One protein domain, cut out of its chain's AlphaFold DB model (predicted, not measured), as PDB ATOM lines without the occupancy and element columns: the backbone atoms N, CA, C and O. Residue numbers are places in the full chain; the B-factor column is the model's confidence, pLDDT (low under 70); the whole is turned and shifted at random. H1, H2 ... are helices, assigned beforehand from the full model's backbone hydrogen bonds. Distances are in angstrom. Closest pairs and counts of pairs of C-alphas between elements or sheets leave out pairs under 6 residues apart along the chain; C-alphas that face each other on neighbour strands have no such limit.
ATOM      1  N   ARG A   2      -2.474  11.489 -13.770       78.69
ATOM      2  CA  ARG A   2      -3.077  12.201 -12.613       78.69
ATOM      3  C   ARG A   2      -4.464  11.682 -12.190       78.69
ATOM      4  O   ARG A   2      -4.710  11.530 -11.002       78.69
ATOM      5  N   THR A   3      -5.346  11.382 -13.145       78.19
ATOM      6  CA  THR A   3      -6.691  10.838 -12.868       78.19
ATOM      7  C   THR A   3      -6.646   9.439 -12.254       78.19
ATOM      8  O   THR A   3      -7.383   9.156 -11.320       78.19
ATOM      9  N   VAL A   4      -5.758   8.568 -12.737       77.31
ATOM     10  CA  VAL A   4      -5.634   7.190 -12.231       77.31
ATOM     11  C   VAL A   4      -5.019   7.190 -10.827       77.31
ATOM     12  O   VAL A   4      -5.451   6.443  -9.958       77.31
ATOM     13  N   ASP A   5      -4.078   8.100 -10.558       83.94
ATOM     14  CA  ASP A   5      -3.507   8.290  -9.215       83.94
ATOM     15  C   ASP A   5      -4.513   8.847  -8.210       83.94
ATOM     16  O   ASP A   5      -4.500   8.467  -7.039       83.94
ATOM     17  N   TYR A   6      -5.436   9.687  -8.670       86.44
ATOM     18  CA  TYR A   6      -6.586  10.072  -7.865       86.44
ATOM     19  C   TYR A   6      -7.486   8.868  -7.547       86.44
ATOM     20  O   TYR A   6      -7.849   8.697  -6.387       86.44
ATOM     21  N   LEU A   7      -7.793   8.007  -8.528       83.38
ATOM     22  CA  LEU A   7      -8.613   6.806  -8.307       83.38
ATOM     23  C   LEU A   7      -7.974   5.842  -7.305       83.38
ATOM     24  O   LEU A   7      -8.655   5.386  -6.391       83.38
ATOM     25  N   ARG A   8      -6.666   5.582  -7.427       84.94
ATOM     26  CA  ARG A   8      -5.931   4.759  -6.457       84.94
ATOM     27  C   ARG A   8      -6.065   5.321  -5.044       84.94
ATOM     28  O   ARG A   8      -6.484   4.607  -4.143       84.94
ATOM     29  N   ARG A   9      -5.777   6.615  -4.867       88.12
ATOM     30  CA  ARG A   9      -5.885   7.271  -3.557       88.12
ATOM     31  C   ARG A   9      -7.307   7.258  -3.019       88.12
ATOM     32  O   ARG A   9      -7.482   7.036  -1.829       88.12
ATOM     33  N   ALA A  10      -8.311   7.472  -3.863       88.12
ATOM     34  CA  ALA A  10      -9.710   7.403  -3.453       88.12
ATOM     35  C   ALA A  10     -10.066   6.006  -2.919       88.12
ATOM     36  O   ALA A  10     -10.675   5.897  -1.863       88.12
ATOM     37  N   VAL A  11      -9.611   4.944  -3.589       88.88
ATOM     38  CA  VAL A  11      -9.844   3.551  -3.171       88.88
ATOM     39  C   VAL A  11      -9.062   3.173  -1.909       88.88
ATOM     40  O   VAL A  11      -9.585   2.469  -1.052       88.88
ATOM     41  N   GLU A  12      -7.815   3.621  -1.781       87.81
ATOM     42  CA  GLU A  12      -6.968   3.321  -0.618       87.81
ATOM     43  C   GLU A  12      -7.372   4.109   0.634       87.81
ATOM     44  O   GLU A  12      -7.215   3.613   1.748       87.81
ATOM     45  N   SER A  13      -7.884   5.331   0.462       90.31
ATOM     46  CA  SER A  13      -8.247   6.217   1.575       90.31
ATOM     47  C   SER A  13      -9.680   6.049   2.078       90.31
ATOM     48  O   SER A  13      -9.974   6.551   3.161       90.31
ATOM     49  N   ASP A  14     -10.559   5.362   1.340       92.50
ATOM     50  CA  ASP A  14     -11.954   5.159   1.738       92.50
ATOM     51  C   ASP A  14     -12.096   3.989   2.739       92.50
ATOM     52  O   ASP A  14     -11.986   2.814   2.358       92.50
ATOM     53  N   PRO A  15     -12.387   4.268   4.027       89.44
ATOM     54  CA  PRO A  15     -12.537   3.223   5.032       89.44
ATOM     55  C   PRO A  15     -13.790   2.363   4.813       89.44
ATOM     56  O   PRO A  15     -13.783   1.184   5.167       89.44
ATOM     57  N   LEU A  16     -14.859   2.912   4.224       91.38
ATOM     58  CA  LEU A  16     -16.106   2.179   3.985       91.38
ATOM     59  C   LEU A  16     -15.916   1.130   2.897       91.38
ATOM     60  O   LEU A  16     -16.418   0.011   3.022       91.38
ATOM     61  N   LEU A  17     -15.149   1.467   1.860       89.75
ATOM     62  CA  LEU A  17     -14.797   0.516   0.817       89.75
ATOM     63  C   LEU A  17     -14.000  -0.648   1.414       89.75
ATOM     64  O   LEU A  17     -14.380  -1.804   1.236       89.75
ATOM     65  N   GLY A  18     -12.968  -0.355   2.213       88.25
ATOM     66  CA  GLY A  18     -12.190  -1.378   2.915       88.25
ATOM     67  C   GLY A  18     -13.059  -2.328   3.750       88.25
ATOM     68  O   GLY A  18     -12.935  -3.543   3.613       88.25
ATOM     69  N   LEU A  19     -13.993  -1.790   4.543       89.62
ATOM     70  CA  LEU A  19     -14.934  -2.587   5.344       89.62
ATOM     71  C   LEU A  19     -15.855  -3.474   4.493       89.62
ATOM     72  O   LEU A  19     -16.286  -4.530   4.953       89.62
ATOM     73  N   ARG A  20     -16.179  -3.052   3.266       91.12
ATOM     74  CA  ARG A  20     -17.147  -3.736   2.405       91.12
ATOM     75  C   ARG A  20     -16.546  -4.884   1.601       91.12
ATOM     76  O   ARG A  20     -17.267  -5.851   1.346       91.12
ATOM     77  N   ILE A  21     -15.293  -4.756   1.151       92.44
ATOM     78  CA  ILE A  21     -14.700  -5.675   0.159       92.44
ATOM     79  C   ILE A  21     -13.409  -6.371   0.600       92.44
ATOM     80  O   ILE A  21     -13.038  -7.375  -0.012       92.44
ATOM     81  N   LYS A  22     -12.729  -5.896   1.649       93.19
ATOM     82  CA  LYS A  22     -11.511  -6.550   2.143       93.19
ATOM     83  C   LYS A  22     -11.860  -7.852   2.868       93.19
ATOM     84  O   LYS A  22     -12.793  -7.899   3.664       93.19
ATOM     85  N   GLY A  23     -11.136  -8.923   2.563       92.12
ATOM     86  CA  GLY A  23     -11.391 -10.280   3.054       92.12
ATOM     87  C   GLY A  23     -12.615 -10.970   2.441       92.12
ATOM     88  O   GLY A  23     -12.896 -12.116   2.784       92.12
ATOM     89  N   MET A  24     -13.346 -10.313   1.534       92.44
ATOM     90  CA  MET A  24     -14.515 -10.889   0.869       92.44
ATOM     91  C   MET A  24     -14.134 -11.537  -0.457       92.44
ATOM     92  O   MET A  24     -13.286 -11.039  -1.194       92.44
ATOM     93  N   GLY A  25     -14.807 -12.638  -0.796       91.56
ATOM     94  CA  GLY A  25     -14.634 -13.294  -2.087       91.56
ATOM     95  C   GLY A  25     -13.227 -13.845  -2.324       91.56
ATOM     96  O   GLY A  25     -12.699 -13.687  -3.428       91.56
ATOM     97  N   VAL A  26     -12.615 -14.420  -1.282       94.12
ATOM     98  CA  VAL A  26     -11.234 -14.915  -1.308       94.12
ATOM     99  C   VAL A  26     -11.103 -16.121  -2.235       94.12
ATOM    100  O   VAL A  26     -11.803 -17.122  -2.087       94.12
ATOM    101  N   LEU A  27     -10.155 -16.032  -3.162       93.31
ATOM    102  CA  LEU A  27      -9.687 -17.128  -3.998       93.31
ATOM    103  C   LEU A  27      -8.290 -17.538  -3.553       93.31
ATOM    104  O   LEU A  27      -7.349 -16.751  -3.637       93.31
ATOM    105  N   THR A  28      -8.138 -18.774  -3.087       94.06
ATOM    106  CA  THR A  28      -6.819 -19.300  -2.729       94.06
ATOM    107  C   THR A  28      -6.039 -19.688  -3.978       94.06
ATOM    108  O   THR A  28      -6.619 -20.073  -4.998       94.06
ATOM    109  N   SER A  29      -4.708 -19.649  -3.888       94.75
ATOM    110  CA  SER A  29      -3.835 -20.090  -4.981       94.75
ATOM    111  C   SER A  29      -4.117 -21.538  -5.418       94.75
ATOM    112  O   SER A  29      -4.017 -21.853  -6.601       94.75
ATOM    113  N   ASP A  30      -4.555 -22.405  -4.500       94.50
ATOM    114  CA  ASP A  30      -4.945 -23.787  -4.804       94.50
ATOM    115  C   ASP A  30      -6.195 -23.866  -5.680       94.50
ATOM    116  O   ASP A  30      -6.214 -24.621  -6.651       94.50
ATOM    117  N   ILE A  31      -7.221 -23.057  -5.387       92.94
ATOM    118  CA  ILE A  31      -8.426 -22.974  -6.224       92.94
ATOM    119  C   ILE A  31      -8.054 -22.435  -7.605       92.94
ATOM    120  O   ILE A  31      -8.466 -23.009  -8.612       92.94
ATOM    121  N   ILE A  32      -7.242 -21.377  -7.666       95.00
ATOM    122  CA  ILE A  32      -6.778 -20.801  -8.934       95.00
ATOM    123  C   ILE A  32      -6.077 -21.861  -9.794       95.00
ATOM    124  O   ILE A  32      -6.431 -22.029 -10.962       95.00
ATOM    125  N   ARG A  33      -5.141 -22.627  -9.215       95.12
ATOM    126  CA  ARG A  33      -4.434 -23.710  -9.921       95.12
ATOM    127  C   ARG A  33      -5.370 -24.841 -10.331       95.12
ATOM    128  O   ARG A  33      -5.306 -25.293 -11.470       95.12
ATOM    129  N   GLN A  34      -6.252 -25.279  -9.433       94.62
ATOM    130  CA  GLN A  34      -7.195 -26.369  -9.695       94.62
ATOM    131  C   GLN A  34      -8.114 -26.056 -10.881       94.62
ATOM    132  O   GLN A  34      -8.425 -26.943 -11.673       94.62
ATOM    133  N   TYR A  35      -8.550 -24.802 -10.992       92.81
ATOM    134  CA  TYR A  35      -9.461 -24.350 -12.038       92.81
ATOM    135  C   TYR A  35      -8.757 -23.735 -13.243       92.81
ATOM    136  O   TYR A  35      -9.444 -23.300 -14.155       92.81
ATOM    137  N   GLY A  36      -7.422 -23.686 -13.279       93.50
ATOM    138  CA  GLY A  36      -6.683 -23.074 -14.386       93.50
ATOM    139  C   GLY A  36      -7.099 -21.624 -14.657       93.50
ATOM    140  O   GLY A  36      -7.240 -21.233 -15.818       93.50
ATOM    141  N   ILE A  37      -7.363 -20.861 -13.593       94.69
ATOM    142  CA  ILE A  37      -7.679 -19.432 -13.676       94.69
ATOM    143  C   ILE A  37      -6.371 -18.655 -13.847       94.69
ATOM    144  O   ILE A  37      -5.366 -18.963 -13.208       94.69
ATOM    145  N   SER A  38      -6.399 -17.636 -14.696       95.19
ATOM    146  CA  SER A  38      -5.300 -16.698 -14.941       95.19
ATOM    147  C   SER A  38      -5.799 -15.252 -14.829       95.19
ATOM    148  O   SER A  38      -6.904 -15.017 -14.332       95.19
ATOM    149  N   GLY A  39      -4.985 -14.274 -15.230       95.31
ATOM    150  CA  GLY A  39      -5.382 -12.870 -15.185       95.31
ATOM    151  C   GLY A  39      -5.371 -12.256 -13.785       95.31
ATOM    152  O   GLY A  39      -4.717 -12.778 -12.871       95.31
ATOM    153  N   PRO A  40      -6.134 -11.166 -13.581       96.62
ATOM    154  CA  PRO A  40      -6.159 -10.445 -12.311       96.62
ATOM    155  C   PRO A  40      -6.571 -11.313 -11.120       96.62
ATOM    156  O   PRO A  40      -6.101 -11.094 -10.008       96.62
ATOM    157  N   ALA A  41      -7.428 -12.318 -11.334       95.81
ATOM    158  CA  ALA A  41      -7.844 -13.233 -10.274       95.81
ATOM    159  C   ALA A  41      -6.685 -14.116  -9.787       95.81
ATOM    160  O   ALA A  41      -6.536 -14.306  -8.585       95.81
ATOM    161  N   ALA A  42      -5.843 -14.613 -10.695       97.00
ATOM    162  CA  ALA A  42      -4.671 -15.398 -10.321       97.00
ATOM    163  C   ALA A  42      -3.587 -14.536  -9.668       97.00
ATOM    164  O   ALA A  42      -3.047 -14.906  -8.622       97.00
ATOM    165  N   ARG A  43      -3.339 -13.352 -10.239       98.06
ATOM    166  CA  ARG A  43      -2.380 -12.381  -9.705       98.06
ATOM    167  C   ARG A  43      -2.788 -11.838  -8.340       98.06
ATOM    168  O   ARG A  43      -1.914 -11.578  -7.527       98.06
ATOM    169  N   ALA A  44      -4.086 -11.722  -8.047       97.62
ATOM    170  CA  ALA A  44      -4.580 -11.342  -6.718       97.62
ATOM    171  C   ALA A  44      -4.342 -12.423  -5.659       97.62
ATOM    172  O   ALA A  44      -4.310 -12.118  -4.469       97.62
ATOM    173  N   SER A  45      -4.191 -13.675  -6.091       97.00
ATOM    174  CA  SER A  45      -4.026 -14.860  -5.247       97.00
ATOM    175  C   SER A  45      -2.575 -15.353  -5.174       97.00
ATOM    176  O   SER A  45      -2.330 -16.486  -4.757       97.00
ATOM    177  N   GLY A  46      -1.612 -14.528  -5.580       97.12
ATOM    178  CA  GLY A  46      -0.179 -14.768  -5.417       97.12
ATOM    179  C   GLY A  46       0.482 -15.516  -6.568       97.12
ATOM    180  O   GLY A  46       1.608 -15.982  -6.404       97.12
ATOM    181  N   LEU A  47      -0.195 -15.681  -7.707       97.00
ATOM    182  CA  LEU A  47       0.408 -16.289  -8.890       97.00
ATOM    183  C   LEU A  47       0.917 -15.197  -9.829       97.00
ATOM    184  O   LEU A  47       0.122 -14.496 -10.453       97.00
ATOM    185  N   ASP A  48       2.236 -15.101  -9.953       96.31
ATOM    186  CA  ASP A  48       2.901 -14.274 -10.961       96.31
ATOM    187  C   ASP A  48       2.839 -14.979 -12.323       96.31
ATOM    188  O   ASP A  48       3.735 -15.741 -12.684       96.31
ATOM    189  N   ILE A  49       1.700 -14.829 -13.005       94.75
ATOM    190  CA  ILE A  49       1.450 -15.372 -14.344       94.75
ATOM    191  C   ILE A  49       0.843 -14.292 -15.241       94.75
ATOM    192  O   ILE A  49      -0.129 -13.620 -14.869       94.75
ATOM    193  N   ASP A  50       1.412 -14.127 -16.433       96.69
ATOM    194  CA  ASP A  50       0.943 -13.177 -17.441       96.69
ATOM    195  C   ASP A  50       1.504 -13.544 -18.816       96.69
ATOM    196  O   ASP A  50       2.713 -13.486 -19.054       96.69
ATOM    197  N   ILE A  51       0.622 -13.857 -19.768       96.19
ATOM    198  CA  ILE A  51       1.039 -14.328 -21.097       96.19
ATOM    199  C   ILE A  51       1.894 -13.290 -21.823       96.19
ATOM    200  O   ILE A  51       2.773 -13.650 -22.598       96.19
ATOM    201  N   ARG A  52       1.702 -11.993 -21.554       96.69
ATOM    202  CA  ARG A  52       2.479 -10.926 -22.203       96.69
ATOM    203  C   ARG A  52       3.957 -10.969 -21.809       96.69
ATOM    204  O   ARG A  52       4.777 -10.418 -22.541       96.69
ATOM    205  N   LYS A  53       4.293 -11.583 -20.668       95.38
ATOM    206  CA  LYS A  53       5.666 -11.795 -20.184       95.38
ATOM    207  C   LYS A  53       6.144 -13.228 -20.409       95.38
ATOM    208  O   LYS A  53       7.271 -13.402 -20.865       95.38
ATOM    209  N   ASP A  54       5.298 -14.212 -20.120       95.12
ATOM    210  CA  ASP A  54       5.656 -15.635 -20.150       95.12
ATOM    211  C   ASP A  54       5.780 -16.173 -21.583       95.12
ATOM    212  O   ASP A  54       6.734 -16.873 -21.919       95.12
ATOM    213  N   GLU A  55       4.836 -15.805 -22.455       94.56
ATOM    214  CA  GLU A  55       4.806 -16.169 -23.877       94.56
ATOM    215  C   GLU A  55       4.495 -14.919 -24.727       94.56
ATOM    216  O   GLU A  55       3.403 -14.798 -25.298       94.56
ATOM    217  N   PRO A  56       5.427 -13.944 -24.803       94.81
ATOM    218  CA  PRO A  56       5.152 -12.647 -25.404       94.81
ATOM    219  C   PRO A  56       4.735 -12.765 -26.871       94.81
ATOM    220  O   PRO A  56       5.417 -13.385 -27.687       94.81
ATOM    221  N   TYR A  57       3.647 -12.088 -27.222       93.50
ATOM    222  CA  TYR A  57       3.169 -11.946 -28.595       93.50
ATOM    223  C   TYR A  57       3.294 -10.493 -29.069       93.50
ATOM    224  O   TYR A  57       3.441  -9.556 -28.277       93.50
ATOM    225  N   SER A  58       3.211 -10.288 -30.384       90.75
ATOM    226  CA  SER A  58       3.316  -8.965 -31.010       90.75
ATOM    227  C   SER A  58       4.591  -8.214 -30.585       90.75
ATOM    228  O   SER A  58       5.685  -8.625 -30.952       90.75
ATOM    229  N   LEU A  59       4.462  -7.111 -29.837       91.69
ATOM    230  CA  LEU A  59       5.571  -6.248 -29.405       91.69
ATOM    231  C   LEU A  59       5.846  -6.325 -27.896       91.69
ATOM    232  O   LEU A  59       6.711  -5.600 -27.410       91.69
ATOM    233  N   TYR A  60       5.136  -7.171 -27.137       95.25
ATOM    234  CA  TYR A  60       5.276  -7.206 -25.675       95.25
ATOM    235  C   TYR A  60       6.690  -7.588 -25.211       95.25
ATOM    236  O   TYR A  60       7.142  -7.074 -24.191       95.25
ATOM    237  N   SER A  61       7.435  -8.370 -26.003       95.06
ATOM    238  CA  SER A  61       8.854  -8.684 -25.769       95.06
ATOM    239  C   SER A  61       9.776  -7.459 -25.773       95.06
ATOM    240  O   SER A  61      10.871  -7.506 -25.220       95.06
ATOM    241  N   ASN A  62       9.358  -6.365 -26.410       92.50
ATOM    242  CA  ASN A  62      10.146  -5.143 -26.578       92.50
ATOM    243  C   ASN A  62       9.689  -4.013 -25.645       92.50
ATOM    244  O   ASN A  62      10.235  -2.911 -25.701       92.50
ATOM    245  N   LEU A  63       8.683  -4.269 -24.808       93.69
ATOM    246  CA  LEU A  63       8.106  -3.295 -23.894       93.69
ATOM    247  C   LEU A  63       8.550  -3.585 -22.461       93.69
ATOM    248  O   LEU A  63       8.507  -4.721 -21.988       93.69
ATOM    249  N   ASN A  64       8.928  -2.528 -21.745       93.75
ATOM    250  CA  ASN A  64       9.201  -2.617 -20.319       93.75
ATOM    251  C   ASN A  64       7.950  -2.207 -19.533       93.75
ATOM    252  O   ASN A  64       7.497  -1.070 -19.642       93.75
ATOM    253  N   PHE A  65       7.399  -3.148 -18.777       95.25
ATOM    254  CA  PHE A  65       6.221  -2.975 -17.926       95.25
ATOM    255  C   PHE A  65       6.284  -3.975 -16.772       95.25
ATOM    256  O   PHE A  65       6.958  -5.009 -16.890       95.25
ATOM    257  N   SER A  66       5.585  -3.670 -15.688       95.00
ATOM    258  CA  SER A  66       5.498  -4.519 -14.498       95.00
ATOM    259  C   SER A  66       4.162  -5.257 -14.456       95.00
ATOM    260  O   SER A  66       3.158  -4.770 -14.972       95.00
ATOM    261  N   VAL A  67       4.146  -6.437 -13.841       96.75
ATOM    262  CA  VAL A  67       2.927  -7.219 -13.618       96.75
ATOM    263  C   VAL A  67       2.625  -7.180 -12.117       96.75
ATOM    264  O   VAL A  67       3.439  -7.667 -11.333       96.75
ATOM    265  N   PRO A  68       1.522  -6.547 -11.682       96.69
ATOM    266  CA  PRO A  68       1.216  -6.429 -10.262       96.69
ATOM    267  C   PRO A  68       0.709  -7.762  -9.705       96.69
ATOM    268  O   PRO A  68      -0.187  -8.383 -10.277       96.69
ATOM    269  N   VAL A  69       1.258  -8.181  -8.566       97.75
ATOM    270  CA  VAL A  69       0.898  -9.427  -7.877       97.75
ATOM    271  C   VAL A  69       0.605  -9.124  -6.415       97.75
ATOM    272  O   VAL A  69       1.302  -8.348  -5.761       97.75
ATOM    273  N   ARG A  70      -0.453  -9.741  -5.904       97.31
ATOM    274  CA  ARG A  70      -0.950  -9.630  -4.532       97.31
ATOM    275  C   ARG A  70      -1.267 -11.027  -4.009       97.31
ATOM    276  O   ARG A  70      -1.327 -11.959  -4.796       97.31
ATOM    277  N   SER A  71      -1.428 -11.212  -2.704       97.25
ATOM    278  CA  SER A  71      -1.563 -12.553  -2.098       97.25
ATOM    279  C   SER A  71      -2.863 -12.761  -1.327       97.25
ATOM    280  O   SER A  71      -3.153 -13.871  -0.889       97.25
ATOM    281  N   GLU A  72      -3.639 -11.700  -1.136       96.25
ATOM    282  CA  GLU A  72      -4.840 -11.689  -0.308       96.25
ATOM    283  C   GLU A  72      -6.001 -12.454  -0.961       96.25
ATOM    284  O   GLU A  72      -6.859 -12.989  -0.262       96.25
ATOM    285  N   GLY A  73      -6.038 -12.523  -2.295       94.62
ATOM    286  CA  GLY A  73      -7.036 -13.269  -3.066       94.62
ATOM    287  C   GLY A  73      -8.463 -12.723  -2.976       94.62
ATOM    288  O   GLY A  73      -9.374 -13.319  -3.551       94.62
ATOM    289  N   ASP A  74      -8.685 -11.621  -2.263       95.12
ATOM    290  CA  ASP A  74      -9.989 -11.007  -2.027       95.12
ATOM    291  C   ASP A  74     -10.393 -10.031  -3.150       95.12
ATOM    292  O   ASP A  74      -9.666  -9.789  -4.120       95.12
ATOM    293  N   ILE A  75     -11.605  -9.482  -3.045       95.31
ATOM    294  CA  ILE A  75     -12.115  -8.477  -3.989       95.31
ATOM    295  C   ILE A  75     -11.220  -7.229  -3.994       95.31
ATOM    296  O   ILE A  75     -10.995  -6.638  -5.051       95.31
ATOM    297  N   TYR A  76     -10.701  -6.836  -2.830       95.38
ATOM    298  CA  TYR A  76      -9.867  -5.647  -2.690       95.38
ATOM    299  C   TYR A  76      -8.535  -5.776  -3.446       95.38
ATOM    300  O   TYR A  76      -8.171  -4.878  -4.203       95.38
ATOM    301  N   ALA A  77      -7.851  -6.915  -3.343       96.19
ATOM    302  CA  ALA A  77      -6.633  -7.205  -4.091       96.19
ATOM    303  C   ALA A  77      -6.877  -7.220  -5.603       96.19
ATOM    304  O   ALA A  77      -6.085  -6.643  -6.350       96.19
ATOM    305  N   ARG A  78      -7.997  -7.801  -6.063       96.00
ATOM    306  CA  ARG A  78      -8.391  -7.751  -7.484       96.00
ATOM    307  C   ARG A  78      -8.613  -6.319  -7.972       96.00
ATOM    308  O   ARG A  78      -8.195  -5.982  -9.078       96.00
ATOM    309  N   LEU A  79      -9.242  -5.470  -7.157       95.19
ATOM    310  CA  LEU A  79      -9.450  -4.058  -7.480       95.19
ATOM    311  C   LEU A  79      -8.120  -3.302  -7.598       95.19
ATOM    312  O   LEU A  79      -7.914  -2.586  -8.578       95.19
ATOM    313  N   LEU A  80      -7.210  -3.477  -6.634       94.06
ATOM    314  CA  LEU A  80      -5.905  -2.811  -6.650       94.06
ATOM    315  C   LEU A  80      -5.055  -3.239  -7.851       94.06
ATOM    316  O   LEU A  80      -4.495  -2.377  -8.524       94.06
ATOM    317  N   ILE A  81      -5.039  -4.534  -8.186       95.81
ATOM    318  CA  ILE A  81      -4.365  -5.037  -9.393       95.81
ATOM    319  C   ILE A  81      -4.892  -4.350 -10.648       95.81
ATOM    320  O   ILE A  81      -4.098  -3.861 -11.443       95.81
ATOM    321  N   ARG A  82      -6.215  -4.240 -10.815       95.06
ATOM    322  CA  ARG A  82      -6.796  -3.563 -11.985       95.06
ATOM    323  C   ARG A  82      -6.395  -2.090 -12.053       95.06
ATOM    324  O   ARG A  82      -6.116  -1.581 -13.134       95.06
ATOM    325  N   ILE A  83      -6.346  -1.400 -10.914       93.62
ATOM    326  CA  ILE A  83      -5.884  -0.006 -10.852       93.62
ATOM    327  C   ILE A  83      -4.417   0.096 -11.287       93.62
ATOM    328  O   ILE A  83      -4.088   0.957 -12.102       93.62
ATOM    329  N   GLU A  84      -3.549  -0.786 -10.792       93.00
ATOM    330  CA  GLU A  84      -2.130  -0.846 -11.165       93.00
ATOM    331  C   GLU A  84      -1.940  -1.186 -12.653       93.00
ATOM    332  O   GLU A  84      -1.181  -0.517 -13.355       93.00
ATOM    333  N   GLU A  85      -2.711  -2.132 -13.187       95.38
ATOM    334  CA  GLU A  85      -2.698  -2.489 -14.608       95.38
ATOM    335  C   GLU A  85      -3.128  -1.336 -15.520       95.38
ATOM    336  O   GLU A  85      -2.637  -1.239 -16.647       95.38
ATOM    337  N   ILE A  86      -3.994  -0.424 -15.062       94.50
ATOM    338  CA  ILE A  86      -4.343   0.790 -15.819       94.50
ATOM    339  C   ILE A  86      -3.117   1.708 -15.965       94.50
ATOM    340  O   ILE A  86      -2.917   2.294 -17.033       94.50
ATOM    341  N   PHE A  87      -2.276   1.830 -14.931       92.06
ATOM    342  CA  PHE A  87      -1.033   2.608 -15.019       92.06
ATOM    343  C   PHE A  87      -0.045   1.986 -15.999       92.06
ATOM    344  O   PHE A  87       0.474   2.690 -16.870       92.06
ATOM    345  N   GLU A  88       0.175   0.678 -15.889       94.12
ATOM    346  CA  GLU A  88       1.073  -0.059 -16.780       94.12
ATOM    347  C   GLU A  88       0.568  -0.015 -18.225       94.12
ATOM    348  O   GLU A  88       1.330   0.267 -19.149       94.12
ATOM    349  N   SER A  89      -0.745  -0.147 -18.435       95.06
ATOM    350  CA  SER A  89      -1.366  -0.009 -19.756       95.06
ATOM    351  C   SER A  89      -1.150   1.385 -20.351       95.06
ATOM    352  O   SER A  89      -0.797   1.510 -21.523       95.06
ATOM    353  N   ALA A  90      -1.304   2.448 -19.555       93.62
ATOM    354  CA  ALA A  90      -1.038   3.812 -20.009       93.62
ATOM    355  C   ALA A  90       0.448   4.034 -20.355       93.62
ATOM    356  O   ALA A  90       0.751   4.723 -21.334       93.62
ATOM    357  N   SER A  91       1.365   3.434 -19.588       92.69
ATOM    358  CA  SER A  91       2.807   3.445 -19.866       92.69
ATOM    359  C   SER A  91       3.125   2.750 -21.195       92.69
ATOM    360  O   SER A  91       3.775   3.338 -22.065       92.69
ATOM    361  N   ILE A  92       2.569   1.551 -21.410       95.12
ATOM    362  CA  ILE A  92       2.694   0.786 -22.658       95.12
ATOM    363  C   ILE A  92       2.200   1.605 -23.856       95.12
ATOM    364  O   ILE A  92       2.901   1.704 -24.862       95.12
ATOM    365  N   VAL A  93       1.031   2.246 -23.754       94.50
ATOM    366  CA  VAL A  93       0.502   3.106 -24.828       94.50
ATOM    367  C   VAL A  93       1.469   4.252 -25.143       94.50
ATOM    368  O   VAL A  93       1.750   4.510 -26.314       94.50
ATOM    369  N   GLY A  94       2.030   4.911 -24.126       93.31
ATOM    370  CA  GLY A  94       3.033   5.965 -24.312       93.31
ATOM    371  C   GLY A  94       4.309   5.479 -25.014       93.31
ATOM    372  O   GLY A  94       4.825   6.155 -25.914       93.31
ATOM    373  N   ALA A  95       4.789   4.285 -24.659       92.75
ATOM    374  CA  ALA A  95       5.928   3.646 -25.312       92.75
ATOM    375  C   ALA A  95       5.623   3.335 -26.789       92.75
ATOM    376  O   ALA A  95       6.375   3.749 -27.678       92.75
ATOM    377  N   CYS A  96       4.472   2.717 -27.069       93.00
ATOM    378  CA  CYS A  96       4.017   2.413 -28.426       93.00
ATOM    379  C   CYS A  96       3.881   3.674 -29.294       93.00
ATOM    380  O   CYS A  96       4.337   3.679 -30.436       93.00
ATOM    381  N   LEU A  97       3.331   4.771 -28.761       92.38
ATOM    382  CA  LEU A  97       3.218   6.047 -29.483       92.38
ATOM    383  C   LEU A  97       4.584   6.628 -29.871       92.38
ATOM    384  O   LEU A  97       4.732   7.225 -30.937       92.38
ATOM    385  N   THR A  98       5.593   6.454 -29.018       91.44
ATOM    386  CA  THR A  98       6.961   6.906 -29.303       91.44
ATOM    387  C   THR A  98       7.606   6.068 -30.407       91.44
ATOM    388  O   THR A  98       8.296   6.616 -31.268       91.44
ATOM    389  N   MET A  99       7.351   4.758 -30.415       88.69
ATOM    390  CA  MET A  99       7.828   3.843 -31.457       88.69
ATOM    391  C   MET A  99       7.136   4.100 -32.797       88.69
ATOM    392  O   MET A  99       7.810   4.147 -33.823       88.69
ATOM    393  N   LEU A 100       5.822   4.344 -32.790       88.38
ATOM    394  CA  LEU A 100       5.022   4.571 -33.996       88.38
ATOM    395  C   LEU A 100       5.564   5.733 -34.843       88.38
ATOM    396  O   LEU A 100       5.608   5.631 -36.063       88.38
ATOM    397  N   LYS A 101       6.069   6.800 -34.205       85.88
ATOM    398  CA  LYS A 101       6.690   7.957 -34.885       85.88
ATOM    399  C   LYS A 101       7.909   7.603 -35.744       85.88
ATOM    400  O   LYS A 101       8.345   8.429 -36.538       85.88
ATOM    401  N   ARG A 102       8.501   6.423 -35.545       84.38
ATOM    402  CA  ARG A 102       9.726   5.970 -36.218       84.38
ATOM    403  C   ARG A 102       9.462   4.914 -37.290       84.38
ATOM    404  O   ARG A 102      10.396   4.522 -37.980       84.38
TER     405      ARG A 102
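Overview. This is residues 2 to 102 of the 221 residues of an uncharacterized protein of Elusimicrobia bacterium (UniProt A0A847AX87). A flat model has one long helix, H6, running through it, with H1 beside one part of it in the opposite direction and a loop-rich side with the short helices H3, H4 and H5 across from H1. H2 turns the chain at one end, the long link of residues 55 to 74 runs back between H5 and H6, and residues 97 to 102 stick out. The printed part has 101 residues with six named helices, H1 to H6 in chain order, and no named strand; the class is all helix. It is only just loose, close to compact, with a radius of gyration of the C-alphas of 15.4 A and spans of 49 by 36 by 12 A.

Along the chain. H6, residues 75 to 100, measures 36.9 A from C-alpha 75 at (-12.115, -8.477, -3.989) to C-alpha 100 at (5.022, 4.571, -33.996). H1, residues 2 to 13, measures 16.2 A and begins at C-alpha 2 at (-3.077, 12.201, -12.613). H2 is residues 15 to 21, 10.4 A; H3 residues 29 to 34, 8.5 A; H4 residues 40 to 44, 5.9 A; H5 residues 51 to 54, 4.9 A.

Arrangement. H6 is the hub, touching three helices. Residues 4 to 8 of H1 touch residues 80 to 87 of H6, closest at the C-alphas of Arg 8 and Ile 83, 6.5 A, at a shallow tilt of 13 degrees, opposite ways. H4 touches residues 77 to 82 of H6, closest at the C-alphas of Ala 44 and Arg 78, 5.3 A. H2 only just touches residues 75 to 76 of H6, with 3 pairs of C-alphas within 8 A, closest Ile 21 and Tyr 76 at 5.6 A, about perpendicular at 83 degrees. H3 only just touches H4, also with 3 pairs, closest at the C-alphas of Ile 32 and Ala 42, 6.0 A. H5 touches no helix. Every O i to N i+4 pair is within hydrogen-bond range in H1, H2, H3, H4 and H6; H5 is too short for such a pair.

Size, cuts and confidence. The C-alphas of Leu 19 and Arg 102 are the two farthest apart, 49.1 A. The printed part has no cut, and the link from H5 to H6 is long, with 20 residues. Mean pLDDT of the printed part is 92.9, and no printed residue is under 70.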